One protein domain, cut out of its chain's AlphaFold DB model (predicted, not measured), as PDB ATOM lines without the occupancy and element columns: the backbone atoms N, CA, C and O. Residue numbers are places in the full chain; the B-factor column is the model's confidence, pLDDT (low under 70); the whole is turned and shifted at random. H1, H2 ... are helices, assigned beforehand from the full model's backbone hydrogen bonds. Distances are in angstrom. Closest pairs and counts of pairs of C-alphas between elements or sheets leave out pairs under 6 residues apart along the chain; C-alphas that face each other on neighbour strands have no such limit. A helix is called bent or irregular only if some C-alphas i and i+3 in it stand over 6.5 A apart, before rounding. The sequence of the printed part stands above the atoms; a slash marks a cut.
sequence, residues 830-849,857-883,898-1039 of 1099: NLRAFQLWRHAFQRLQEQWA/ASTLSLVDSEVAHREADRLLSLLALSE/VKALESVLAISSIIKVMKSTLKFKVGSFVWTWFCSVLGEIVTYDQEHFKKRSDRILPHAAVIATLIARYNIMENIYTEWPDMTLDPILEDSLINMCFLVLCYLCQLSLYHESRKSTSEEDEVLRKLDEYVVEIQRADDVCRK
ATOM      1  N   ASN A 830     -32.233 -12.134  79.963       37.81
ATOM      2  CA  ASN A 830     -33.183 -11.535  79.020       37.81
ATOM      3  C   ASN A 830     -34.475 -11.047  79.704       37.81
ATOM      4  O   ASN A 830     -35.004 -10.019  79.308       37.81
ATOM      5  N   LEU A 831     -34.967 -11.707  80.764       38.91
ATOM      6  CA  LEU A 831     -36.216 -11.287  81.418       38.91
ATOM      7  C   LEU A 831     -36.068 -10.056  82.340       38.91
ATOM      8  O   LEU A 831     -37.077  -9.456  82.712       38.91
ATOM      9  N   ARG A 832     -34.839  -9.665  82.712       47.62
ATOM     10  CA  ARG A 832     -34.568  -8.495  83.576       47.62
ATOM     11  C   ARG A 832     -34.393  -7.199  82.781       47.62
ATOM     12  O   ARG A 832     -34.833  -6.134  83.212       47.62
ATOM     13  N   ALA A 833     -33.826  -7.304  81.580       46.31
ATOM     14  CA  ALA A 833     -33.524  -6.178  80.694       46.31
ATOM     15  C   ALA A 833     -34.745  -5.318  80.303       46.31
ATOM     16  O   ALA A 833     -34.591  -4.130  80.039       46.31
ATOM     17  N   PHE A 834     -35.951  -5.894  80.259       54.72
ATOM     18  CA  PHE A 834     -37.162  -5.226  79.746       54.72
ATOM     19  C   PHE A 834     -37.937  -4.426  80.807       54.72
ATOM     20  O   PHE A 834     -39.100  -4.080  80.599       54.72
ATOM     21  N   GLN A 835     -37.342  -4.226  81.988       74.94
ATOM     22  CA  GLN A 835     -37.987  -3.615  83.152       74.94
ATOM     23  C   GLN A 835     -37.013  -2.725  83.955       74.94
ATOM     24  O   GLN A 835     -37.132  -2.625  85.178       74.94
ATOM     25  N   LEU A 836     -36.069  -2.044  83.290       85.31
ATOM     26  CA  LEU A 836     -35.044  -1.178  83.900       85.31
ATOM     27  C   LEU A 836     -35.660  -0.158  84.865       85.31
ATOM     28  O   LEU A 836     -35.223  -0.032  86.011       85.31
ATOM     29  N   TRP A 837     -36.721   0.531  84.432       88.19
ATOM     30  CA  TRP A 837     -37.410   1.508  85.277       88.19
ATOM     31  C   TRP A 837     -38.128   0.863  86.466       88.19
ATOM     32  O   TRP A 837     -38.141   1.447  87.546       88.19
ATOM     33  N   ARG A 838     -38.686  -0.347  86.319       86.38
ATOM     34  CA  ARG A 838     -39.318  -1.068  87.440       86.38
ATOM     35  C   ARG A 838     -38.289  -1.605  88.431       86.38
ATOM     36  O   ARG A 838     -38.544  -1.520  89.623       86.38
ATOM     37  N   HIS A 839     -37.131  -2.089  87.986       87.06
ATOM     38  CA  HIS A 839     -36.048  -2.491  88.889       87.06
ATOM     39  C   HIS A 839     -35.463  -1.287  89.643       87.06
ATOM     40  O   HIS A 839     -35.256  -1.354  90.855       87.06
ATOM     41  N   ALA A 840     -35.307  -0.145  88.969       90.06
ATOM     42  CA  ALA A 840     -34.976   1.123  89.616       90.06
ATOM     43  C   ALA A 840     -36.049   1.575  90.627       90.06
ATOM     44  O   ALA A 840     -35.715   2.049  91.712       90.06
ATOM     45  N   PHE A 841     -37.333   1.399  90.300       87.31
ATOM     46  CA  PHE A 841     -38.456   1.732  91.179       87.31
ATOM     47  C   PHE A 841     -38.588   0.774  92.371       87.31
ATOM     48  O   PHE A 841     -38.859   1.225  93.478       87.31
ATOM     49  N   GLN A 842     -38.323  -0.520  92.193       86.31
ATOM     50  CA  GLN A 842     -38.266  -1.494  93.282       86.31
ATOM     51  C   GLN A 842     -37.135  -1.136  94.254       86.31
ATOM     52  O   GLN A 842     -37.367  -1.047  95.455       86.31
ATOM     53  N   ARG A 843     -35.937  -0.824  93.742       87.38
ATOM     54  CA  ARG A 843     -34.806  -0.354  94.559       87.38
ATOM     55  C   ARG A 843     -35.124   0.956  95.298       87.38
ATOM     56  O   ARG A 843     -34.711   1.135  96.442       87.38
ATOM     57  N   LEU A 844     -35.898   1.855  94.681       86.62
ATOM     58  CA  LEU A 844     -36.444   3.040  95.347       86.62
ATOM     59  C   LEU A 844     -37.427   2.661  96.472       86.62
ATOM     60  O   LEU A 844     -37.294   3.174  97.579       86.62
ATOM     61  N   GLN A 845     -38.372   1.748  96.232       83.25
ATOM     62  CA  GLN A 845     -39.297   1.257  97.261       83.25
ATOM     63  C   GLN A 845     -38.556   0.601  98.432       83.25
ATOM     64  O   GLN A 845     -38.862   0.910  99.578       83.25
ATOM     65  N   GLU A 846     -37.561  -0.244  98.168       83.50
ATOM     66  CA  GLU A 846     -36.733  -0.899  99.189       83.50
ATOM     67  C   GLU A 846     -35.985   0.121 100.064       83.50
ATOM     68  O   GLU A 846     -35.962  -0.016 101.287       83.50
ATOM     69  N   GLN A 847     -35.443   1.186  99.464       79.38
ATOM     70  CA  GLN A 847     -34.739   2.246 100.193       79.38
ATOM     71  C   GLN A 847     -35.679   3.206 100.953       79.38
ATOM     72  O   GLN A 847     -35.277   3.762 101.974       79.38
ATOM     73  N   TRP A 848     -36.918   3.404 100.490       71.44
ATOM     74  CA  TRP A 848     -37.887   4.348 101.075       71.44
ATOM     75  C   TRP A 848     -39.018   3.681 101.883       71.44
ATOM     76  O   TRP A 848     -39.875   4.378 102.429       71.44
ATOM     77  N   ALA A 849     -39.009   2.351 102.033       53.31
ATOM     78  CA  ALA A 849     -39.988   1.593 102.823       53.31
ATOM     79  C   ALA A 849     -40.023   1.983 104.317       53.31
ATOM     80  O   ALA A 849     -40.987   1.676 105.020       53.31
ATOM     81  N   ALA A 857     -47.038   4.960  94.718       44.94
ATOM     82  CA  ALA A 857     -46.677   3.635  94.199       44.94
ATOM     83  C   ALA A 857     -47.882   2.714  93.930       44.94
ATOM     84  O   ALA A 857     -47.878   1.934  92.976       44.94
ATOM     85  N   SER A 858     -48.931   2.847  94.738       44.91
ATOM     86  CA  SER A 858     -50.242   2.214  94.546       44.91
ATOM     87  C   SER A 858     -50.970   2.699  93.287       44.91
ATOM     88  O   SER A 858     -51.792   1.968  92.748       44.91
ATOM     89  N   THR A 859     -50.653   3.901  92.803       50.31
ATOM     90  CA  THR A 859     -51.229   4.498  91.589       50.31
ATOM     91  C   THR A 859     -50.330   4.251  90.375       50.31
ATOM     92  O   THR A 859     -50.811   3.879  89.311       50.31
ATOM     93  N   LEU A 860     -49.009   4.406  90.541       53.53
ATOM     94  CA  LEU A 860     -48.001   4.285  89.481       53.53
ATOM     95  C   LEU A 860     -47.819   2.851  88.957       53.53
ATOM     96  O   LEU A 860     -47.444   2.675  87.801       53.53
ATOM     97  N   SER A 861     -48.102   1.825  89.767       51.91
ATOM     98  CA  SER A 861     -47.978   0.418  89.350       51.91
ATOM     99  C   SER A 861     -49.010  -0.016  88.297       51.91
ATOM    100  O   SER A 861     -48.739  -0.954  87.544       51.91
ATOM    101  N   LEU A 862     -50.145   0.689  88.201       55.78
ATOM    102  CA  LEU A 862     -51.200   0.477  87.200       55.78
ATOM    103  C   LEU A 862     -51.089   1.400  85.969       55.78
ATOM    104  O   LEU A 862     -51.965   1.360  85.109       55.78
ATOM    105  N   VAL A 863     -50.052   2.239  85.863       70.12
ATOM    106  CA  VAL A 863     -49.964   3.245  84.790       70.12
ATOM    107  C   VAL A 863     -49.674   2.614  83.427       70.12
ATOM    108  O   VAL A 863     -48.538   2.268  83.085       70.12
ATOM    109  N   ASP A 864     -50.730   2.525  82.625       79.12
ATOM    110  CA  ASP A 864     -50.685   2.236  81.199       79.12
ATOM    111  C   ASP A 864     -50.184   3.435  80.364       79.12
ATOM    112  O   ASP A 864     -49.826   4.505  80.871       79.12
ATOM    113  N   SER A 865     -50.145   3.251  79.043       85.00
ATOM    114  CA  SER A 865     -49.788   4.314  78.104       85.00
ATOM    115  C   SER A 865     -50.845   5.419  77.983       85.00
ATOM    116  O   SER A 865     -50.482   6.540  77.642       85.00
ATOM    117  N   GLU A 866     -52.132   5.155  78.225       86.19
ATOM    118  CA  GLU A 866     -53.206   6.154  78.077       86.19
ATOM    119  C   GLU A 866     -53.133   7.233  79.159       86.19
ATOM    120  O   GLU A 866     -53.293   8.419  78.862       86.19
ATOM    121  N   VAL A 867     -52.815   6.847  80.397       86.50
ATOM    122  CA  VAL A 867     -52.524   7.796  81.482       86.50
ATOM    123  C   VAL A 867     -51.290   8.643  81.139       86.50
ATOM    124  O   VAL A 867     -51.311   9.859  81.336       86.50
ATOM    125  N   ALA A 868     -50.258   8.044  80.533       87.12
ATOM    126  CA  ALA A 868     -49.074   8.777  80.076       87.12
ATOM    127  C   ALA A 868     -49.383   9.758  78.929       87.12
ATOM    128  O   ALA A 868     -48.911  10.894  78.964       87.12
ATOM    129  N   HIS A 869     -50.225   9.380  77.955       89.38
ATOM    130  CA  HIS A 869     -50.736  10.306  76.928       89.38
ATOM    131  C   HIS A 869     -51.523  11.466  77.552       89.38
ATOM    132  O   HIS A 869     -51.347  12.608  77.134       89.38
ATOM    133  N   ARG A 870     -52.354  11.193  78.568       90.56
ATOM    134  CA  ARG A 870     -53.195  12.196  79.237       90.56
ATOM    135  C   ARG A 870     -52.377  13.249  79.981       90.56
ATOM    136  O   ARG A 870     -52.590  14.440  79.758       90.56
ATOM    137  N   GLU A 871     -51.431  12.837  80.824       90.06
ATOM    138  CA  GLU A 871     -50.585  13.795  81.549       90.06
ATOM    139  C   GLU A 871     -49.589  14.499  80.613       90.06
ATOM    140  O   GLU A 871     -49.293  15.676  80.817       90.06
ATOM    141  N   ALA A 872     -49.141  13.843  79.534       90.69
ATOM    142  CA  ALA A 872     -48.383  14.499  78.467       90.69
ATOM    143  C   ALA A 872     -49.189  15.619  77.780       90.69
ATOM    144  O   ALA A 872     -48.676  16.727  77.640       90.69
ATOM    145  N   ASP A 873     -50.448  15.383  77.397       93.00
ATOM    146  CA  ASP A 873     -51.299  16.398  76.754       93.00
ATOM    147  C   ASP A 873     -51.719  17.526  77.710       93.00
ATOM    148  O   ASP A 873     -51.802  18.691  77.307       93.00
ATOM    149  N   ARG A 874     -51.920  17.203  78.994       92.44
ATOM    150  CA  ARG A 874     -52.108  18.186  80.070       92.44
ATOM    151  C   ARG A 874     -50.884  19.094  80.193       92.44
ATOM    152  O   ARG A 874     -51.036  20.313  80.150       92.44
ATOM    153  N   LEU A 875     -49.680  18.524  80.296       91.12
ATOM    154  CA  LEU A 875     -48.444  19.302  80.378       91.12
ATOM    155  C   LEU A 875     -48.212  20.126  79.103       91.12
ATOM    156  O   LEU A 875     -47.919  21.311  79.212       91.12
ATOM    157  N   LEU A 876     -48.404  19.561  77.907       92.00
ATOM    158  CA  LEU A 876     -48.261  20.301  76.646       92.00
ATOM    159  C   LEU A 876     -49.190  21.522  76.572       92.00
ATOM    160  O   LEU A 876     -48.769  22.581  76.111       92.00
ATOM    161  N   SER A 877     -50.419  21.393  77.075       92.50
ATOM    162  CA  SER A 877     -51.388  22.489  77.145       92.50
ATOM    163  C   SER A 877     -50.959  23.574  78.146       92.50
ATOM    164  O   SER A 877     -51.042  24.763  77.845       92.50
ATOM    165  N   LEU A 878     -50.441  23.183  79.316       88.06
ATOM    166  CA  LEU A 878     -49.900  24.107  80.323       88.06
ATOM    167  C   LEU A 878     -48.642  24.843  79.834       88.06
ATOM    168  O   LEU A 878     -48.479  26.030  80.113       88.06
ATOM    169  N   LEU A 879     -47.778  24.156  79.085       86.19
ATOM    170  CA  LEU A 879     -46.577  24.734  78.487       86.19
ATOM    171  C   LEU A 879     -46.919  25.726  77.365       86.19
ATOM    172  O   LEU A 879     -46.393  26.836  77.381       86.19
ATOM    173  N   ALA A 880     -47.864  25.403  76.474       86.00
ATOM    174  CA  ALA A 880     -48.326  26.329  75.434       86.00
ATOM    175  C   ALA A 880     -48.887  27.641  76.028       86.00
ATOM    176  O   ALA A 880     -48.537  28.730  75.581       86.00
ATOM    177  N   LEU A 881     -49.654  27.561  77.124       81.94
ATOM    178  CA  LEU A 881     -50.145  28.738  77.868       81.94
ATOM    179  C   LEU A 881     -49.034  29.590  78.524       81.94
ATOM    180  O   LEU A 881     -49.318  30.681  79.030       81.94
ATOM    181  N   SER A 882     -47.784  29.111  78.533       72.69
ATOM    182  CA  SER A 882     -46.598  29.862  78.967       72.69
ATOM    183  C   SER A 882     -45.776  30.455  77.813       72.69
ATOM    184  O   SER A 882     -45.010  31.390  78.043       72.69
ATOM    185  N   GLU A 883     -45.968  29.962  76.584       70.25
ATOM    186  CA  GLU A 883     -45.352  30.485  75.356       70.25
ATOM    187  C   GLU A 883     -46.100  31.751  74.865       70.25
ATOM    188  O   GLU A 883     -45.484  32.747  74.486       70.25
ATOM    189  N   VAL A 898     -35.443  33.721  78.691       81.12
ATOM    190  CA  VAL A 898     -35.113  33.028  77.435       81.12
ATOM    191  C   VAL A 898     -34.714  31.567  77.689       81.12
ATOM    192  O   VAL A 898     -35.204  30.687  76.993       81.12
ATOM    193  N   LYS A 899     -33.926  31.277  78.735       81.44
ATOM    194  CA  LYS A 899     -33.507  29.901  79.077       81.44
ATOM    195  C   LYS A 899     -34.671  29.030  79.538       81.44
ATOM    196  O   LYS A 899     -34.715  27.836  79.243       81.44
ATOM    197  N   ALA A 900     -35.589  29.617  80.306       85.12
ATOM    198  CA  ALA A 900     -36.801  28.941  80.740       85.12
ATOM    199  C   ALA A 900     -37.668  28.594  79.519       85.12
ATOM    200  O   ALA A 900     -38.076  27.444  79.383       85.12
ATOM    201  N   LEU A 901     -37.854  29.535  78.588       84.88
ATOM    202  CA  LEU A 901     -38.608  29.330  77.347       84.88
ATOM    203  C   LEU A 901     -37.945  28.307  76.401       84.88
ATOM    204  O   LEU A 901     -38.619  27.401  75.920       84.88
ATOM    205  N   GLU A 902     -36.625  28.376  76.197       84.25
ATOM    206  CA  GLU A 902     -35.841  27.354  75.473       84.25
ATOM    207  C   GLU A 902     -36.065  25.953  76.067       84.25
ATOM    208  O   GLU A 902     -36.259  24.977  75.341       84.25
ATOM    209  N   SER A 903     -36.101  25.857  77.400       90.00
ATOM    210  CA  SER A 903     -36.339  24.600  78.115       90.00
ATOM    211  C   SER A 903     -37.787  24.108  77.981       90.00
ATOM    212  O   SER A 903     -38.002  22.908  77.819       90.00
ATOM    213  N   VAL A 904     -38.777  25.012  77.992       88.88
ATOM    214  CA  VAL A 904     -40.187  24.692  77.693       88.88
ATOM    215  C   VAL A 904     -40.316  24.101  76.291       88.88
ATOM    216  O   VAL A 904     -40.871  23.012  76.140       88.88
ATOM    217  N   LEU A 905     -39.740  24.761  75.284       86.94
ATOM    218  CA  LEU A 905     -39.766  24.312  73.890       86.94
ATOM    219  C   LEU A 905     -39.071  22.950  73.716       86.94
ATOM    220  O   LEU A 905     -39.595  22.075  73.022       86.94
ATOM    221  N   ALA A 906     -37.942  22.724  74.398       88.12
ATOM    222  CA  ALA A 906     -37.254  21.436  74.406       88.12
ATOM    223  C   ALA A 906     -38.118  20.312  75.010       88.12
ATOM    224  O   ALA A 906     -38.281  19.263  74.387       88.12
ATOM    225  N   ILE A 907     -38.731  20.535  76.181       91.81
ATOM    226  CA  ILE A 907     -39.626  19.561  76.836       91.81
ATOM    227  C   ILE A 907     -40.856  19.283  75.955       91.81
ATOM    228  O   ILE A 907     -41.195  18.125  75.710       91.81
ATOM    229  N   SER A 908     -41.473  20.337  75.417       90.00
ATOM    230  CA  SER A 908     -42.608  20.290  74.487       90.00
ATOM    231  C   SER A 908     -42.287  19.440  73.247       90.00
ATOM    232  O   SER A 908     -43.071  18.567  72.867       90.00
ATOM    233  N   SER A 909     -41.101  19.624  72.658       88.81
ATOM    234  CA  SER A 909     -40.595  18.835  71.527       88.81
ATOM    235  C   SER A 909     -40.367  17.360  71.890       88.81
ATOM    236  O   SER A 909     -40.904  16.470  71.226       88.81
ATOM    237  N   ILE A 910     -39.648  17.081  72.985       90.94
ATOM    238  CA  ILE A 910     -39.339  15.712  73.434       90.94
ATOM    239  C   ILE A 910     -40.623  14.919  73.708       90.94
ATOM    240  O   ILE A 910     -40.745  13.779  73.257       90.94
ATOM    241  N   ILE A 911     -41.608  15.516  74.389       91.12
ATOM    242  CA  ILE A 911     -42.889  14.855  74.680       91.12
ATOM    243  C   ILE A 911     -43.631  14.517  73.378       91.12
ATOM    244  O   ILE A 911     -44.097  13.387  73.225       91.12
ATOM    245  N   LYS A 912     -43.689  15.438  72.404       89.12
ATOM    246  CA  LYS A 912     -44.309  15.198  71.083       89.12
ATOM    247  C   LYS A 912     -43.613  14.061  70.311       89.12
ATOM    248  O   LYS A 912     -44.291  13.213  69.719       89.12
ATOM    249  N   VAL A 913     -42.281  13.987  70.355       86.69
ATOM    250  CA  VAL A 913     -41.504  12.883  69.758       86.69
ATOM    251  C   VAL A 913     -41.813  11.554  70.457       86.69
ATOM    252  O   VAL A 913     -42.217  10.597  69.805       86.69
ATOM    253  N   MET A 914     -41.738  11.483  71.785       88.62
ATOM    254  CA  MET A 914     -42.016  10.240  72.522       88.62
ATOM    255  C   MET A 914     -43.469   9.758  72.361       88.62
ATOM    256  O   MET A 914     -43.710   8.550  72.246       88.62
ATOM    257  N   LYS A 915     -44.424  10.695  72.257       87.62
ATOM    258  CA  LYS A 915     -45.841  10.424  71.973       87.62
ATOM    259  C   LYS A 915     -46.053   9.779  70.601       87.62
ATOM    260  O   LYS A 915     -46.875   8.875  70.473       87.62
ATOM    261  N   SER A 916     -45.324  10.236  69.584       82.56
ATOM    262  CA  SER A 916     -45.444   9.742  68.205       82.56
ATOM    263  C   SER A 916     -44.637   8.464  67.952       82.56
ATOM    264  O   SER A 916     -45.158   7.547  67.319       82.56
ATOM    265  N   THR A 917     -43.410   8.370  68.479       81.06
ATOM    266  CA  THR A 917     -42.497   7.237  68.256       81.06
ATOM    267  C   THR A 917     -42.859   6.017  69.106       81.06
ATOM    268  O   THR A 917     -43.276   4.999  68.559       81.06
ATOM    269  N   LEU A 918     -42.741   6.097  70.439       82.88
ATOM    270  CA  LEU A 918     -42.976   4.944  71.329       82.88
ATOM    271  C   LEU A 918     -44.424   4.842  71.831       82.88
ATOM    272  O   LEU A 918     -44.793   3.842  72.450       82.88
ATOM    273  N   LYS A 919     -45.246   5.879  71.611       86.69
ATOM    274  CA  LYS A 919     -46.636   5.977  72.104       86.69
ATOM    275  C   LYS A 919     -46.762   5.721  73.613       86.69
ATOM    276  O   LYS A 919     -47.775   5.188  74.055       86.69
ATOM    277  N   PHE A 920     -45.716   6.063  74.372       85.25
ATOM    278  CA  PHE A 920     -45.552   5.786  75.807       85.25
ATOM    279  C   PHE A 920     -45.762   4.316  76.229       85.25
ATOM    280  O   PHE A 920     -46.098   4.048  77.379       85.25
ATOM    281  N   LYS A 921     -45.528   3.346  75.329       83.50
ATOM    282  CA  LYS A 921     -45.544   1.907  75.666       83.50
ATOM    283  C   LYS A 921     -44.420   1.494  76.622       83.50
ATOM    284  O   LYS A 921     -44.593   0.563  77.400       83.50
ATOM    285  N   VAL A 922     -43.277   2.169  76.527       85.25
ATOM    286  CA  VAL A 922     -42.071   1.929  77.328       85.25
ATOM    287  C   VAL A 922     -41.845   3.151  78.218       85.25
ATOM    288  O   VAL A 922     -41.994   4.288  77.760       85.25
ATOM    289  N   GLY A 923     -41.578   2.914  79.504       86.19
ATOM    290  CA  GLY A 923     -41.485   3.965  80.522       86.19
ATOM    291  C   GLY A 923     -42.777   4.740  80.795       86.19
ATOM    292  O   GLY A 923     -42.695   5.909  81.173       86.19
ATOM    293  N   SER A 924     -43.958   4.134  80.616       87.62
ATOM    294  CA  SER A 924     -45.262   4.788  80.843       87.62
ATOM    295  C   SER A 924     -45.323   5.532  82.185       87.62
ATOM    296  O   SER A 924     -45.603   6.728  82.224       87.62
ATOM    297  N   PHE A 925     -44.982   4.854  83.285       88.00
ATOM    298  CA  PHE A 925     -45.083   5.420  84.631       88.00
ATOM    299  C   PHE A 925     -44.085   6.556  84.899       88.00
ATOM    300  O   PHE A 925     -44.438   7.508  85.592       88.00
ATOM    301  N   VAL A 926     -42.867   6.501  84.339       92.19
ATOM    302  CA  VAL A 926     -41.873   7.572  84.523       92.19
ATOM    303  C   VAL A 926     -42.235   8.812  83.700       92.19
ATOM    304  O   VAL A 926     -42.049   9.927  84.185       92.19
ATOM    305  N   TRP A 927     -42.855   8.646  82.524       93.62
ATOM    306  CA  TRP A 927     -43.450   9.763  81.780       93.62
ATOM    307  C   TRP A 927     -44.652  10.368  82.498       93.62
ATOM    308  O   TRP A 927     -44.693  11.583  82.658       93.62
ATOM    309  N   THR A 928     -45.586   9.552  82.992       92.12
ATOM    310  CA  THR A 928     -46.721  10.033  83.797       92.12
ATOM    311  C   THR A 928     -46.250  10.819  85.015       92.12
ATOM    312  O   THR A 928     -46.730  11.925  85.237       92.12
ATOM    313  N   TRP A 929     -45.282  10.297  85.775       92.44
ATOM    314  CA  TRP A 929     -44.752  10.964  86.967       92.44
ATOM    315  C   TRP A 929     -44.035  12.277  86.615       92.44
ATOM    316  O   TRP A 929     -44.325  13.308  87.223       92.44
ATOM    317  N   PHE A 930     -43.169  12.279  85.594       94.81
ATOM    318  CA  PHE A 930     -42.510  13.494  85.104       94.81
ATOM    319  C   PHE A 930     -43.523  14.561  84.654       94.81
ATOM    320  O   PHE A 930     -43.442  15.709  85.090       94.81
ATOM    321  N   CYS A 931     -44.498  14.184  83.819       94.25
ATOM    322  CA  CYS A 931     -45.492  15.110  83.279       94.25
ATOM    323  C   CYS A 931     -46.446  15.645  84.356       94.25
ATOM    324  O   CYS A 931     -46.729  16.842  84.369       94.25
ATOM    325  N   SER A 932     -46.893  14.786  85.279       91.38
ATOM    326  CA  SER A 932     -47.766  15.153  86.400       91.38
ATOM    327  C   SER A 932     -47.083  16.146  87.341       91.38
ATOM    328  O   SER A 932     -47.618  17.230  87.558       91.38
ATOM    329  N   VAL A 933     -45.880  15.838  87.841       90.62
ATOM    330  CA  VAL A 933     -45.175  16.696  88.812       90.62
ATOM    331  C   VAL A 933     -44.731  18.015  88.184       90.62
ATOM    332  O   VAL A 933     -44.866  19.068  88.807       90.62
ATOM    333  N   LEU A 934     -44.245  18.003  86.937       91.31
ATOM    334  CA  LEU A 934     -43.898  19.248  86.252       91.31
ATOM    335  C   LEU A 934     -45.146  20.086  85.936       91.31
ATOM    336  O   LEU A 934     -45.114  21.303  86.097       91.31
ATOM    337  N   GLY A 935     -46.254  19.449  85.540       89.88
ATOM    338  CA  GLY A 935     -47.538  20.118  85.323       89.88
ATOM    339  C   GLY A 935     -48.080  20.762  86.597       89.88
ATOM    340  O   GLY A 935     -48.493  21.919  86.569       89.88
ATOM    341  N   GLU A 936     -48.006  20.061  87.729       88.88
ATOM    342  CA  GLU A 936     -48.353  20.601  89.045       88.88
ATOM    343  C   GLU A 936     -47.508  21.831  89.393       88.88
ATOM    344  O   GLU A 936     -48.074  22.894  89.651       88.88
ATOM    345  N   ILE A 937     -46.178  21.742  89.283       86.50
ATOM    346  CA  ILE A 937     -45.247  22.855  89.543       86.50
ATOM    347  C   ILE A 937     -45.520  24.076  88.647       86.50
ATOM    348  O   ILE A 937     -45.434  25.207  89.122       86.50
ATOM    349  N   VAL A 938     -45.891  23.870  87.377       86.81
ATOM    350  CA  VAL A 938     -46.283  24.949  86.445       86.81
ATOM    351  C   VAL A 938     -47.621  25.602  86.843       86.81
ATOM    352  O   VAL A 938     -47.838  26.781  86.554       86.81
ATOM    353  N   THR A 939     -48.516  24.871  87.518       85.06
ATOM    354  CA  THR A 939     -49.834  25.377  87.958       85.06
ATOM    355  C   THR A 939     -49.890  25.940  89.379       85.06
ATOM    356  O   THR A 939     -50.779  26.742  89.650       85.06
ATOM    357  N   TYR A 940     -48.994  25.524  90.279       77.31
ATOM    358  CA  TYR A 940     -49.158  25.719  91.726       77.31
ATOM    359  C   TYR A 940     -49.098  27.191  92.171       77.31
ATOM    360  O   TYR A 940     -49.968  27.649  92.909       77.31
ATOM    361  N   ASP A 941     -48.098  27.938  91.696       69.19
ATOM    362  CA  ASP A 941     -47.968  29.388  91.888       69.19
ATOM    363  C   ASP A 941     -47.115  29.964  90.748       69.19
ATOM    364  O   ASP A 941     -45.934  29.633  90.624       69.19
ATOM    365  N   GLN A 942     -47.687  30.840  89.913       72.75
ATOM    366  CA  GLN A 942     -46.952  31.422  88.788       72.75
ATOM    367  C   GLN A 942     -45.865  32.429  89.195       72.75
ATOM    368  O   GLN A 942     -44.940  32.627  88.409       72.75
ATOM    369  N   GLU A 943     -45.913  33.052  90.375       72.44
ATOM    370  CA  GLU A 943     -44.853  33.966  90.821       72.44
ATOM    371  C   GLU A 943     -43.666  33.196  91.417       72.44
ATOM    372  O   GLU A 943     -42.527  33.397  90.976       72.44
ATOM    373  N   HIS A 944     -43.908  32.240  92.329       76.12
ATOM    374  CA  HIS A 944     -42.846  31.346  92.817       76.12
ATOM    375  C   HIS A 944     -42.251  30.482  91.696       76.12
ATOM    376  O   HIS A 944     -41.028  30.306  91.652       76.12
ATOM    377  N   PHE A 945     -43.072  29.999  90.755       80.38
ATOM    378  CA  PHE A 945     -42.580  29.279  89.582       80.38
ATOM    379  C   PHE A 945     -41.675  30.162  88.719       80.38
ATOM    380  O   PHE A 945     -40.526  29.787  88.491       80.38
ATOM    381  N   LYS A 946     -42.118  31.358  88.294       79.44
ATOM    382  CA  LYS A 946     -41.290  32.258  87.464       79.44
ATOM    383  C   LYS A 946     -39.941  32.554  88.121       79.44
ATOM    384  O   LYS A 946     -38.915  32.407  87.460       79.44
ATOM    385  N   LYS A 947     -39.918  32.842  89.429       82.06
ATOM    386  CA  LYS A 947     -38.696  33.120  90.211       82.06
ATOM    387  C   LYS A 947     -37.648  31.992  90.185       82.06
ATOM    388  O   LYS A 947     -36.464  32.270  90.368       82.06
ATOM    389  N   ARG A 948     -38.051  30.730  89.980       83.50
ATOM    390  CA  ARG A 948     -37.158  29.545  89.991       83.50
ATOM    391  C   ARG A 948     -37.157  28.736  88.688       83.50
ATOM    392  O   ARG A 948     -36.387  27.781  88.560       83.50
ATOM    393  N   SER A 949     -37.955  29.152  87.707       85.38
ATOM    394  CA  SER A 949     -38.079  28.560  86.370       85.38
ATOM    395  C   SER A 949     -36.716  28.370  85.683       85.38
ATOM    396  O   SER A 949     -36.432  27.288  85.174       85.38
ATOM    397  N   ASP A 950     -35.826  29.359  85.816       85.19
ATOM    398  CA  ASP A 950     -34.429  29.384  85.349       85.19
ATOM    399  C   ASP A 950     -33.512  28.267  85.883       85.19
ATOM    400  O   ASP A 950     -32.426  28.065  85.335       85.19
ATOM    401  N   ARG A 951     -33.913  27.545  86.939       87.12
ATOM    402  CA  ARG A 951     -33.224  26.340  87.442       87.12
ATOM    403  C   ARG A 951     -34.031  25.076  87.154       87.12
ATOM    404  O   ARG A 951     -33.492  24.106  86.628       87.12
ATOM    405  N   ILE A 952     -35.330  25.100  87.458       89.81
ATOM    406  CA  ILE A 952     -36.190  23.909  87.402       89.81
ATOM    407  C   ILE A 952     -36.409  23.432  85.959       89.81
ATOM    408  O   ILE A 952     -36.300  22.235  85.696       89.81
ATOM    409  N   LEU A 953     -36.683  24.335  85.011       91.12
ATOM    410  CA  LEU A 953     -36.979  23.945  83.628       91.12
ATOM    411  C   LEU A 953     -35.752  23.405  82.871       91.12
ATOM    412  O   LEU A 953     -35.896  22.350  82.252       91.12
ATOM    413  N   PRO A 954     -34.545  24.008  82.948       91.44
ATOM    414  CA  PRO A 954     -33.350  23.406  82.355       91.44
ATOM    415  C   PRO A 954     -33.047  22.007  82.904       91.44
ATOM    416  O   PRO A 954     -32.689  21.106  82.144       91.44
ATOM    417  N   HIS A 955     -33.243  21.786  84.208       92.69
ATOM    418  CA  HIS A 955     -33.072  20.462  84.812       92.69
ATOM    419  C   HIS A 955     -34.143  19.480  84.317       92.69
ATOM    420  O   HIS A 955     -33.810  18.369  83.904       92.69
ATOM    421  N   ALA A 956     -35.410  19.899  84.245       92.75
ATOM    422  CA  ALA A 956     -36.484  19.091  83.672       92.75
ATOM    423  C   ALA A 956     -36.241  18.732  82.191       92.75
ATOM    424  O   ALA A 956     -36.524  17.603  81.796       92.75
ATOM    425  N   ALA A 957     -35.655  19.624  81.385       93.19
ATOM    426  CA  ALA A 957     -35.308  19.353  79.986       93.19
ATOM    427  C   ALA A 957     -34.185  18.304  79.848       93.19
ATOM    428  O   ALA A 957     -34.282  17.388  79.024       93.19
ATOM    429  N   VAL A 958     -33.149  18.375  80.695       91.75
ATOM    430  CA  VAL A 958     -32.096  17.343  80.772       91.75
ATOM    431  C   VAL A 958     -32.691  15.992  81.180       91.75
ATOM    432  O   VAL A 958     -32.405  14.974  80.549       91.75
ATOM    433  N   ILE A 959     -33.564  15.976  82.188       94.62
ATOM    434  CA  ILE A 959     -34.206  14.754  82.685       94.62
ATOM    435  C   ILE A 959     -35.149  14.149  81.633       94.62
ATOM    436  O   ILE A 959     -35.042  12.955  81.358       94.62
ATOM    437  N   ALA A 960     -35.974  14.951  80.951       94.81
ATOM    438  CA  ALA A 960     -36.798  14.500  79.824       94.81
ATOM    439  C   ALA A 960     -35.954  13.875  78.698       94.81
ATOM    440  O   ALA A 960     -36.319  12.833  78.155       94.81
ATOM    441  N   THR A 961     -34.795  14.465  78.385       91.25
ATOM    442  CA  THR A 961     -33.858  13.948  77.370       91.25
ATOM    443  C   THR A 961     -33.308  12.568  77.748       91.25
ATOM    444  O   THR A 961     -33.178  11.688  76.894       91.25
ATOM    445  N   LEU A 962     -32.991  12.355  79.028       92.06
ATOM    446  CA  LEU A 962     -32.495  11.072  79.532       92.06
ATOM    447  C   LEU A 962     -33.607  10.018  79.586       92.06
ATOM    448  O   LEU A 962     -33.409   8.909  79.090       92.06
ATOM    449  N   ILE A 963     -34.793  10.375  80.091       93.44
ATOM    450  CA  ILE A 963     -35.973   9.499  80.081       93.44
ATOM    451  C   ILE A 963     -36.299   9.078  78.636       93.44
ATOM    452  O   ILE A 963     -36.537   7.899  78.382       93.44
ATOM    453  N   ALA A 964     -36.240   9.992  77.662       91.31
ATOM    454  CA  ALA A 964     -36.428   9.666  76.247       91.31
ATOM    455  C   ALA A 964     -35.381   8.664  75.731       91.31
ATOM    456  O   ALA A 964     -35.740   7.602  75.219       91.31
ATOM    457  N   ARG A 965     -34.087   8.959  75.922       88.31
ATOM    458  CA  ARG A 965     -32.971   8.112  75.465       88.31
ATOM    459  C   ARG A 965     -33.055   6.685  76.009       88.31
ATOM    460  O   ARG A 965     -32.897   5.732  75.249       88.31
ATOM    461  N   TYR A 966     -33.292   6.534  77.310       88.88
ATOM    462  CA  TYR A 966     -33.262   5.220  77.949       88.88
ATOM    463  C   TYR A 966     -34.543   4.406  77.720       88.88
ATOM    464  O   TYR A 966     -34.454   3.186  77.633       88.88
ATOM    465  N   ASN A 967     -35.687   5.047  77.461       90.12
ATOM    466  CA  ASN A 967     -36.876   4.352  76.948       90.12
ATOM    467  C   ASN A 967     -36.707   3.855  75.507       90.12
ATOM    468  O   ASN A 967     -37.191   2.776  75.175       90.12
ATOM    469  N   ILE A 968     -35.996   4.598  74.652       85.81
ATOM    470  CA  ILE A 968     -35.638   4.111  73.311       85.81
ATOM    471  C   ILE A 968     -34.736   2.872  73.438       85.81
ATOM    472  O   ILE A 968     -35.019   1.860  72.803       85.81
ATOM    473  N   MET A 969     -33.721   2.905  74.312       82.12
ATOM    474  CA  MET A 969     -32.868   1.739  74.604       82.12
ATOM    475  C   MET A 969     -33.666   0.539  75.137       82.12
ATOM    476  O   MET A 969     -33.510  -0.560  74.617       82.12
ATOM    477  N   GLU A 970     -34.543   0.724  76.127       84.44
ATOM    478  CA  GLU A 970     -35.375  -0.359  76.675       84.44
ATOM    479  C   GLU A 970     -36.325  -0.949  75.612       84.44
ATOM    480  O   GLU A 970     -36.468  -2.171  75.532       84.44
ATOM    481  N   ASN A 971     -36.882  -0.124  74.714       84.38
ATOM    482  CA  ASN A 971     -37.655  -0.604  73.564       84.38
ATOM    483  C   ASN A 971     -36.787  -1.432  72.595       84.38
ATOM    484  O   ASN A 971     -37.231  -2.475  72.122       84.38
ATOM    485  N   ILE A 972     -35.549  -1.000  72.318       78.81
ATOM    486  CA  ILE A 972     -34.601  -1.759  71.485       78.81
ATOM    487  C   ILE A 972     -34.337  -3.141  72.083       78.81
ATOM    488  O   ILE A 972     -34.436  -4.114  71.352       78.81
ATOM    489  N   TYR A 973     -34.068  -3.272  73.385       73.12
ATOM    490  CA  TYR A 973     -33.910  -4.607  73.983       73.12
ATOM    491  C   TYR A 973     -35.213  -5.415  73.934       73.12
ATOM    492  O   TYR A 973     -35.186  -6.588  73.573       73.12
ATOM    493  N   THR A 974     -36.360  -4.791  74.215       73.94
ATOM    494  CA  THR A 974     -37.673  -5.468  74.238       73.94
ATOM    495  C   THR A 974     -38.054  -6.101  72.890       73.94
ATOM    496  O   THR A 974     -38.739  -7.120  72.861       73.94
ATOM    497  N   GLU A 975     -37.593  -5.545  71.764       76.25
ATOM    498  CA  GLU A 975     -37.816  -6.126  70.430       76.25
ATOM    499  C   GLU A 975     -36.826  -7.250  70.048       76.25
ATOM    500  O   GLU A 975     -37.007  -7.885  69.008       76.25
ATOM    501  N   TRP A 976     -35.803  -7.521  70.868       70.88
ATOM    502  CA  TRP A 976     -34.717  -8.471  70.587       70.88
ATOM    503  C   TRP A 976     -34.495  -9.441  71.765       70.88
ATOM    504  O   TRP A 976     -33.544  -9.288  72.538       70.88
ATOM    505  N   PRO A 977     -35.337 -10.481  71.911       62.91
ATOM    506  CA  PRO A 977     -35.331 -11.366  73.080       62.91
ATOM    507  C   PRO A 977     -34.061 -12.215  73.257       62.91
ATOM    508  O   PRO A 977     -33.904 -12.829  74.310       62.91
ATOM    509  N   ASP A 978     -33.166 -12.251  72.264       68.50
ATOM    510  CA  ASP A 978     -31.898 -12.992  72.288       68.50
ATOM    511  C   ASP A 978     -30.705 -12.150  72.803       68.50
ATOM    512  O   ASP A 978     -29.607 -12.678  72.981       68.50
ATOM    513  N   MET A 979     -30.893 -10.849  73.071       60.72
ATOM    514  CA  MET A 979     -29.834  -9.948  73.550       60.72
ATOM    515  C   MET A 979     -29.869  -9.713  75.066       60.72
ATOM    516  O   MET A 979     -30.604  -8.862  75.569       60.72
ATOM    517  N   THR A 980     -28.966 -10.380  75.789       65.19
ATOM    518  CA  THR A 980     -28.625 -10.027  77.176       65.19
ATOM    519  C   THR A 980     -27.830  -8.720  77.238       65.19
ATOM    520  O   THR A 980     -26.872  -8.540  76.482       65.19
ATOM    521  N   LEU A 981     -28.116  -7.861  78.216       72.62
ATOM    522  CA  LEU A 981     -27.161  -6.841  78.659       72.62
ATOM    523  C   LEU A 981     -25.989  -7.489  79.423       72.62
ATOM    524  O   LEU A 981     -26.102  -8.590  79.964       72.62
ATOM    525  N   ASP A 982     -24.849  -6.797  79.477       78.12
ATOM    526  CA  ASP A 982     -23.795  -7.122  80.445       78.12
ATOM    527  C   ASP A 982     -24.302  -6.737  81.849       78.12
ATOM    528  O   ASP A 982     -24.698  -5.580  82.006       78.12
ATOM    529  N   PRO A 983     -24.274  -7.623  82.864       81.88
ATOM    530  CA  PRO A 983     -24.769  -7.309  84.207       81.88
ATOM    531  C   PRO A 983     -24.186  -6.026  84.818       81.88
ATOM    532  O   PRO A 983     -24.885  -5.320  85.535       81.88
ATOM    533  N   ILE A 984     -22.938  -5.662  84.493       80.69
ATOM    534  CA  ILE A 984     -22.308  -4.433  85.008       80.69
ATOM    535  C   ILE A 984     -22.931  -3.180  84.362       80.69
ATOM    536  O   ILE A 984     -23.069  -2.134  85.005       80.69
ATOM    537  N   LEU A 985     -23.340  -3.275  83.093       84.31
ATOM    538  CA  LEU A 985     -24.101  -2.229  82.409       84.31
ATOM    539  C   LEU A 985     -25.571  -2.233  82.854       84.31
ATOM    540  O   LEU A 985     -26.132  -1.158  83.028       84.31
ATOM    541  N   GLU A 986     -26.177  -3.399  83.078       85.94
ATOM    542  CA  GLU A 986     -27.534  -3.538  83.627       85.94
ATOM    543  C   GLU A 986     -27.645  -2.834  84.993       85.94
ATOM    544  O   GLU A 986     -28.456  -1.920  85.143       85.94
ATOM    545  N   ASP A 987     -26.742  -3.136  85.933       87.56
ATOM    546  CA  ASP A 987     -26.644  -2.455  87.234       87.56
ATOM    547  C   ASP A 987     -26.402  -0.944  87.084       87.56
ATOM    548  O   ASP A 987     -26.986  -0.139  87.814       87.56
ATOM    549  N   SER A 988     -25.573  -0.529  86.118       89.94
ATOM    550  CA  SER A 988     -25.297   0.892  85.852       89.94
ATOM    551  C   SER A 988     -26.529   1.633  85.314       89.94
ATOM    552  O   SER A 988     -26.814   2.750  85.753       89.94
ATOM    553  N   LEU A 989     -27.294   1.006  84.412       90.38
ATOM    554  CA  LEU A 989     -28.550   1.531  83.869       90.38
ATOM    555  C   LEU A 989     -29.623   1.617  84.956       90.38
ATOM    556  O   LEU A 989     -30.244   2.667  85.105       90.38
ATOM    557  N   ILE A 990     -29.789   0.562  85.759       91.31
ATOM    558  CA  ILE A 990     -30.708   0.545  86.905       91.31
ATOM    559  C   ILE A 990     -30.324   1.641  87.906       91.31
ATOM    560  O   ILE A 990     -31.201   2.346  88.398       91.31
ATOM    561  N   ASN A 991     -29.030   1.855  88.171       92.12
ATOM    562  CA  ASN A 991     -28.556   2.923  89.053       92.12
ATOM    563  C   ASN A 991     -28.821   4.329  88.479       92.12
ATOM    564  O   ASN A 991     -29.217   5.227  89.221       92.12
ATOM    565  N   MET A 992     -28.649   4.529  87.169       94.00
ATOM    566  CA  MET A 992     -28.979   5.784  86.480       94.00
ATOM    567  C   MET A 992     -30.493   6.061  86.522       94.00
ATOM    568  O   MET A 992     -30.906   7.140  86.948       94.00
ATOM    569  N   CYS A 993     -31.328   5.070  86.190       93.69
ATOM    570  CA  CYS A 993     -32.786   5.161  86.296       93.69
ATOM    571  C   CYS A 993     -33.226   5.442  87.743       93.69
ATOM    572  O   CYS A 993     -34.086   6.287  87.971       93.69
ATOM    573  N   PHE A 994     -32.602   4.794  88.730       93.94
ATOM    574  CA  PHE A 994     -32.867   5.008  90.155       93.94
ATOM    575  C   PHE A 994     -32.563   6.451  90.584       93.94
ATOM    576  O   PHE A 994     -33.379   7.064  91.271       93.94
ATOM    577  N   LEU A 995     -31.442   7.029  90.138       94.75
ATOM    578  CA  LEU A 995     -31.115   8.431  90.412       94.75
ATOM    579  C   LEU A 995     -32.126   9.392  89.765       94.75
ATOM    580  O   LEU A 995     -32.534  10.357  90.409       94.75
ATOM    581  N   VAL A 996     -32.595   9.107  88.542       94.81
ATOM    582  CA  VAL A 996     -33.672   9.881  87.892       94.81
ATOM    583  C   VAL A 996     -34.984   9.796  88.682       94.81
ATOM    584  O   VAL A 996     -35.634  10.820  88.885       94.81
ATOM    585  N   LEU A 997     -35.359   8.621  89.195       93.44
ATOM    586  CA  LEU A 997     -36.540   8.490  90.058       93.44
ATOM    587  C   LEU A 997     -36.356   9.221  91.403       93.44
ATOM    588  O   LEU A 997     -37.288   9.873  91.866       93.44
ATOM    589  N   CYS A 998     -35.155   9.215  91.993       91.75
ATOM    590  CA  CYS A 998     -34.851  10.013  93.187       91.75
ATOM    591  C   CYS A 998     -34.950  11.527  92.924       91.75
ATOM    592  O   CYS A 998     -35.460  12.258  93.773       91.75
ATOM    593  N   TYR A 999     -34.531  11.998  91.743       94.12
ATOM    594  CA  TYR A 999     -34.760  13.379  91.309       94.12
ATOM    595  C   TYR A 999     -36.263  13.690  91.223       94.12
ATOM    596  O   TYR A 999     -36.696  14.715  91.747       94.12
ATOM    597  N   LEU A1000     -37.086  12.796  90.652       92.31
ATOM    598  CA  LEU A1000     -38.546  12.971  90.624       92.31
ATOM    599  C   LEU A1000     -39.166  12.969  92.032       92.31
ATOM    600  O   LEU A1000     -40.064  13.770  92.290       92.31
ATOM    601  N   CYS A1001     -38.658  12.166  92.975       89.62
ATOM    602  CA  CYS A1001     -39.034  12.255  94.391       89.62
ATOM    603  C   CYS A1001     -38.717  13.634  94.986       89.62
ATOM    604  O   CYS A1001     -39.595  14.233  95.600       89.62
ATOM    605  N   GLN A1002     -37.503  14.167  94.794       88.94
ATOM    606  CA  GLN A1002     -37.155  15.509  95.290       88.94
ATOM    607  C   GLN A1002     -37.977  16.613  94.610       88.94
ATOM    608  O   GLN A1002     -38.350  17.582  95.263       88.94
ATOM    609  N   LEU A1003     -38.308  16.460  93.326       88.88
ATOM    610  CA  LEU A1003     -39.141  17.412  92.592       88.88
ATOM    611  C   LEU A1003     -40.604  17.373  93.076       88.88
ATOM    612  O   LEU A1003     -41.242  18.415  93.193       88.88
ATOM    613  N   SER A1004     -41.105  16.189  93.448       88.00
ATOM    614  CA  SER A1004     -42.407  16.028  94.116       88.00
ATOM    615  C   SER A1004     -42.391  16.697  95.499       88.00
ATOM    616  O   SER A1004     -43.280  17.477  95.826       88.00
ATOM    617  N   LEU A1005     -41.329  16.477  96.285       84.31
ATOM    618  CA  LEU A1005     -41.145  17.114  97.593       84.31
ATOM    619  C   LEU A1005     -40.986  18.640  97.491       84.31
ATOM    620  O   LEU A1005     -41.445  19.341  98.383       84.31
ATOM    621  N   TYR A1006     -40.413  19.174  96.408       84.19
ATOM    622  CA  TYR A1006     -40.387  20.618  96.144       84.19
ATOM    623  C   TYR A1006     -41.808  21.196  95.988       84.19
ATOM    624  O   TYR A1006     -42.093  22.254  96.541       84.19
ATOM    625  N   HIS A1007     -42.719  20.487  95.307       80.94
ATOM    626  CA  HIS A1007     -44.135  20.876  95.219       80.94
ATOM    627  C   HIS A1007     -44.870  20.738  96.572       80.94
ATOM    628  O   HIS A1007     -45.679  21.593  96.937       80.94
ATOM    629  N   GLU A1008     -44.565  19.704  97.363       78.38
ATOM    630  CA  GLU A1008     -45.139  19.525  98.708       78.38
ATOM    631  C   GLU A1008     -44.538  20.459  99.783       78.38
ATOM    632  O   GLU A1008     -45.147  20.654 100.840       78.38
ATOM    633  N   SER A1009     -43.383  21.081  99.521       69.06
ATOM    634  CA  SER A1009     -42.625  21.954 100.435       69.06
ATOM    635  C   SER A1009     -43.258  23.346 100.602       69.06
ATOM    636  O   SER A1009     -42.641  24.382 100.354       69.06
ATOM    637  N   ARG A1010     -44.497  23.397 101.106       64.06
ATOM    638  CA  ARG A1010     -45.284  24.628 101.350       64.06
ATOM    639  C   ARG A1010     -44.751  25.521 102.493       64.06
ATOM    640  O   ARG A1010     -45.526  26.264 103.096       64.06
ATOM    641  N   LYS A1011     -43.478  25.391 102.889       56.78
ATOM    642  CA  LYS A1011     -42.953  25.843 104.189       56.78
ATOM    643  C   LYS A1011     -41.587  26.530 104.104       56.78
ATOM    644  O   LYS A1011     -40.547  25.912 104.265       56.78
ATOM    645  N   SER A1012     -41.619  27.860 104.040       63.31
ATOM    646  CA  SER A1012     -40.452  28.752 104.157       63.31
ATOM    647  C   SER A1012     -39.412  28.644 103.032       63.31
ATOM    648  O   SER A1012     -39.108  27.578 102.507       63.31
ATOM    649  N   THR A1013     -38.780  29.773 102.713       71.44
ATOM    650  CA  THR A1013     -37.767  29.834 101.649       71.44
ATOM    651  C   THR A1013     -36.503  29.026 101.948       71.44
ATOM    652  O   THR A1013     -35.752  28.719 101.029       71.44
ATOM    653  N   SER A1014     -36.261  28.669 103.215       77.56
ATOM    654  CA  SER A1014     -35.069  27.920 103.624       77.56
ATOM    655  C   SER A1014     -35.173  26.414 103.373       77.56
ATOM    656  O   SER A1014     -34.137  25.781 103.184       77.56
ATOM    657  N   GLU A1015     -36.379  25.833 103.378       79.06
ATOM    658  CA  GLU A1015     -36.574  24.417 103.020       79.06
ATOM    659  C   GLU A1015     -36.535  24.262 101.490       79.06
ATOM    660  O   GLU A1015     -35.811  23.412 100.971       79.06
ATOM    661  N   GLU A1016     -37.213  25.159 100.759       78.19
ATOM    662  CA  GLU A1016     -37.219  25.196  99.289       78.19
ATOM    663  C   GLU A1016     -35.803  25.242  98.686       78.19
ATOM    664  O   GLU A1016     -35.492  24.482  97.766       78.19
ATOM    665  N   ASP A1017     -34.933  26.126  99.189       83.00
ATOM    666  CA  ASP A1017     -33.593  26.318  98.623       83.00
ATOM    667  C   ASP A1017     -32.648  25.135  98.919       83.00
ATOM    668  O   ASP A1017     -31.769  24.841  98.105       83.00
ATOM    669  N   GLU A1018     -32.870  24.389 100.008       86.62
ATOM    670  CA  GLU A1018     -32.173  23.126 100.301       86.62
ATOM    671  C   GLU A1018     -32.667  21.973  99.409       86.62
ATOM    672  O   GLU A1018     -31.859  21.166  98.944       86.62
ATOM    673  N   VAL A1019     -33.967  21.905  99.095       85.38
ATOM    674  CA  VAL A1019     -34.486  20.940  98.106       85.38
ATOM    675  C   VAL A1019     -33.946  21.259  96.706       85.38
ATOM    676  O   VAL A1019     -33.528  20.353  95.988       85.38
ATOM    677  N   LEU A1020     -33.848  22.538  96.330       86.31
ATOM    678  CA  LEU A1020     -33.209  22.949  95.075       86.31
ATOM    679  C   LEU A1020     -31.713  22.609  95.044       86.31
ATOM    680  O   LEU A1020     -31.218  22.152  94.018       86.31
ATOM    681  N   ARG A1021     -30.991  22.775  96.161       88.69
ATOM    682  CA  ARG A1021     -29.584  22.354  96.280       88.69
ATOM    683  C   ARG A1021     -29.430  20.845  96.040       88.69
ATOM    684  O   ARG A1021     -28.546  20.443  95.289       88.69
ATOM    685  N   LYS A1022     -30.332  20.025  96.590       89.69
ATOM    686  CA  LYS A1022     -30.391  18.577  96.322       89.69
ATOM    687  C   LYS A1022     -30.734  18.261  94.862       89.69
ATOM    688  O   LYS A1022     -30.149  17.345  94.294       89.69
ATOM    689  N   LEU A1023     -31.649  19.001  94.231       90.88
ATOM    690  CA  LEU A1023     -31.982  18.823  92.811       90.88
ATOM    691  C   LEU A1023     -30.776  19.109  91.896       90.88
ATOM    692  O   LEU A1023     -30.560  18.356  90.946       90.88
ATOM    693  N   ASP A1024     -29.960  20.125  92.205       91.38
ATOM    694  CA  ASP A1024     -28.679  20.365  91.521       91.38
ATOM    695  C   ASP A1024     -27.715  19.168  91.698       91.38
ATOM    696  O   ASP A1024     -27.139  18.689  90.718       91.38
ATOM    697  N   GLU A1025     -27.565  18.648  92.926       92.94
ATOM    698  CA  GLU A1025     -26.723  17.475  93.227       92.94
ATOM    699  C   GLU A1025     -27.162  16.237  92.429       92.94
ATOM    700  O   GLU A1025     -26.339  15.608  91.760       92.94
ATOM    701  N   TYR A1026     -28.464  15.922  92.420       93.56
ATOM    702  CA  TYR A1026     -29.000  14.793  91.655       93.56
ATOM    703  C   TYR A1026     -28.738  14.930  90.153       93.56
ATOM    704  O   TYR A1026     -28.343  13.947  89.533       93.56
ATOM    705  N   VAL A1027     -28.892  16.117  89.552       92.31
ATOM    706  CA  VAL A1027     -28.594  16.312  88.117       92.31
ATOM    707  C   VAL A1027     -27.122  16.025  87.806       92.31
ATOM    708  O   VAL A1027     -26.829  15.402  86.784       92.31
ATOM    709  N   VAL A1028     -26.198  16.400  88.694       92.69
ATOM    710  CA  VAL A1028     -24.768  16.107  88.523       92.69
ATOM    711  C   VAL A1028     -24.471  14.608  88.667       92.69
ATOM    712  O   VAL A1028     -23.739  14.062  87.839       92.69
ATOM    713  N   GLU A1029     -25.046  13.908  89.651       94.25
ATOM    714  CA  GLU A1029     -24.849  12.452  89.777       94.25
ATOM    715  C   GLU A1029     -25.499  11.671  88.625       94.25
ATOM    716  O   GLU A1029     -24.909  10.720  88.111       94.25
ATOM    717  N   ILE A1030     -26.670  12.104  88.146       93.75
ATOM    718  CA  ILE A1030     -27.342  11.535  86.970       93.75
ATOM    719  C   ILE A1030     -26.477  11.702  85.715       93.75
ATOM    720  O   ILE A1030     -26.342  10.755  84.942       93.75
ATOM    721  N   GLN A1031     -25.838  12.861  85.520       92.00
ATOM    722  CA  GLN A1031     -24.904  13.073  84.408       92.00
ATOM    723  C   GLN A1031     -23.673  12.161  84.508       92.00
ATOM    724  O   GLN A1031     -23.264  11.590  83.499       92.00
ATOM    725  N   ARG A1032     -23.114  11.949  85.710       90.50
ATOM    726  CA  ARG A1032     -22.011  10.990  85.915       90.50
ATOM    727  C   ARG A1032     -22.444   9.545  85.660       90.50
ATOM    728  O   ARG A1032     -21.667   8.782  85.089       90.50
ATOM    729  N   ALA A1033     -23.661   9.174  86.054       91.00
ATOM    730  CA  ALA A1033     -24.222   7.849  85.807       91.00
ATOM    731  C   ALA A1033     -24.491   7.615  84.308       91.00
ATOM    732  O   ALA A1033     -24.118   6.571  83.783       91.00
ATOM    733  N   ASP A1034     -25.027   8.608  83.593       90.69
ATOM    734  CA  ASP A1034     -25.161   8.599  82.131       90.69
ATOM    735  C   ASP A1034     -23.790   8.448  81.447       90.69
ATOM    736  O   ASP A1034     -23.600   7.571  80.605       90.69
ATOM    737  N   ASP A1035     -22.790   9.220  81.878       86.81
ATOM    738  CA  ASP A1035     -21.405   9.088  81.421       86.81
ATOM    739  C   ASP A1035     -20.783   7.719  81.738       86.81
ATOM    740  O   ASP A1035     -19.824   7.328  81.074       86.81
ATOM    741  N   VAL A1036     -21.264   6.990  82.746       85.62
ATOM    742  CA  VAL A1036     -20.839   5.613  83.047       85.62
ATOM    743  C   VAL A1036     -21.555   4.617  82.130       85.62
ATOM    744  O   VAL A1036     -20.882   3.807  81.493       85.62
ATOM    745  N   CYS A1037     -22.874   4.732  81.947       84.06
ATOM    746  CA  CYS A1037     -23.647   3.919  81.002       84.06
ATOM    747  C   CYS A1037     -23.093   4.007  79.566       84.06
ATOM    748  O   CYS A1037     -22.949   2.984  78.897       84.06
ATOM    749  N   ARG A1038     -22.688   5.206  79.122       79.88
ATOM    750  CA  ARG A1038     -22.060   5.460  77.807       79.88
ATOM    751  C   ARG A1038     -20.698   4.773  77.586       79.88
ATOM    752  O   ARG A1038     -20.209   4.795  76.459       79.88
ATOM    753  N   LYS A1039     -20.042   4.224  78.620       73.75
ATOM    754  CA  LYS A1039     -18.676   3.651  78.528       73.75
ATOM    755  C   LYS A1039     -18.635   2.131  78.334       73.75
ATOM    756  O   LYS A1039     -17.568   1.604  78.017       73.75
TER     757      LYS A1039
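What this domain is: This is residues 830 to 849, 857 to 883 and 898 to 1039 of the 1099 residues of an uncharacterized protein of Lachnellula cervina (UniProt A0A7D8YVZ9). This is an elongated up-and-down bundle of six helices, H4 to H9, each running against the one before it: H4, H5, H6 and H7 form a group of four, and the hairpin of H8 and H9 packs on it through H6. H2 crosses H8 steeply, and short H1 and H3 lie at the edges. The 189 printed residues include nine named helices, H1 to H9 in chain order, and no named strand: all helix. The whole is compact, with a radius of gyration of the C-alphas of 16.3 A and spans of 52 by 33 by 33 A.

Where its parts are: Find C-alpha 830 at (-33.183, -11.535, 79.020), where H1, residues 830 to 833, begins. Next come H2, 836 to 848, H3, 857 to 860, H4, 865 to 883, 26.7 A, H5, 898 to 917, 28.4 A, and H6, 924 to 940. H7, 942 to 974, spans 40.7 A; it is irregular, with C-alphas 947 and 950 7.5 A apart and a kink of 72 degrees near 949. H8, 983 to 1008, spans 36.7 A, and H9, 1012 to 1037, 37.9 A, ends at (-23.647, 3.919, 81.002).

How they stand to each other: Look at C-alphas Ala 868 and Thr 928, 4.6 A apart, where H4 and H6 touch closest. H5 touches residues 949 to 964 of H7 alone, closest at C-alphas Ala 900 and Asp 950, 5.2 A. Hairpin H8 and H9 touch at a shallow tilt of 16 degrees, closest at C-alphas Met 992 and Ala 1033, 5.2 A. Each O i to N i+4 pair is within hydrogen-bond range in H2, H5, H6 and H8, against 14 of 15 in H4, 26 of 29 in H7 and 20 of 22 in H9.

The domain as a whole: C-alphas 849 and 857 are 11.1 A apart across one cut, 883 and 898 10.8 A across the other. No link printed whole is long. Low pLDDT includes residues 830 to 834 and 857 to 862.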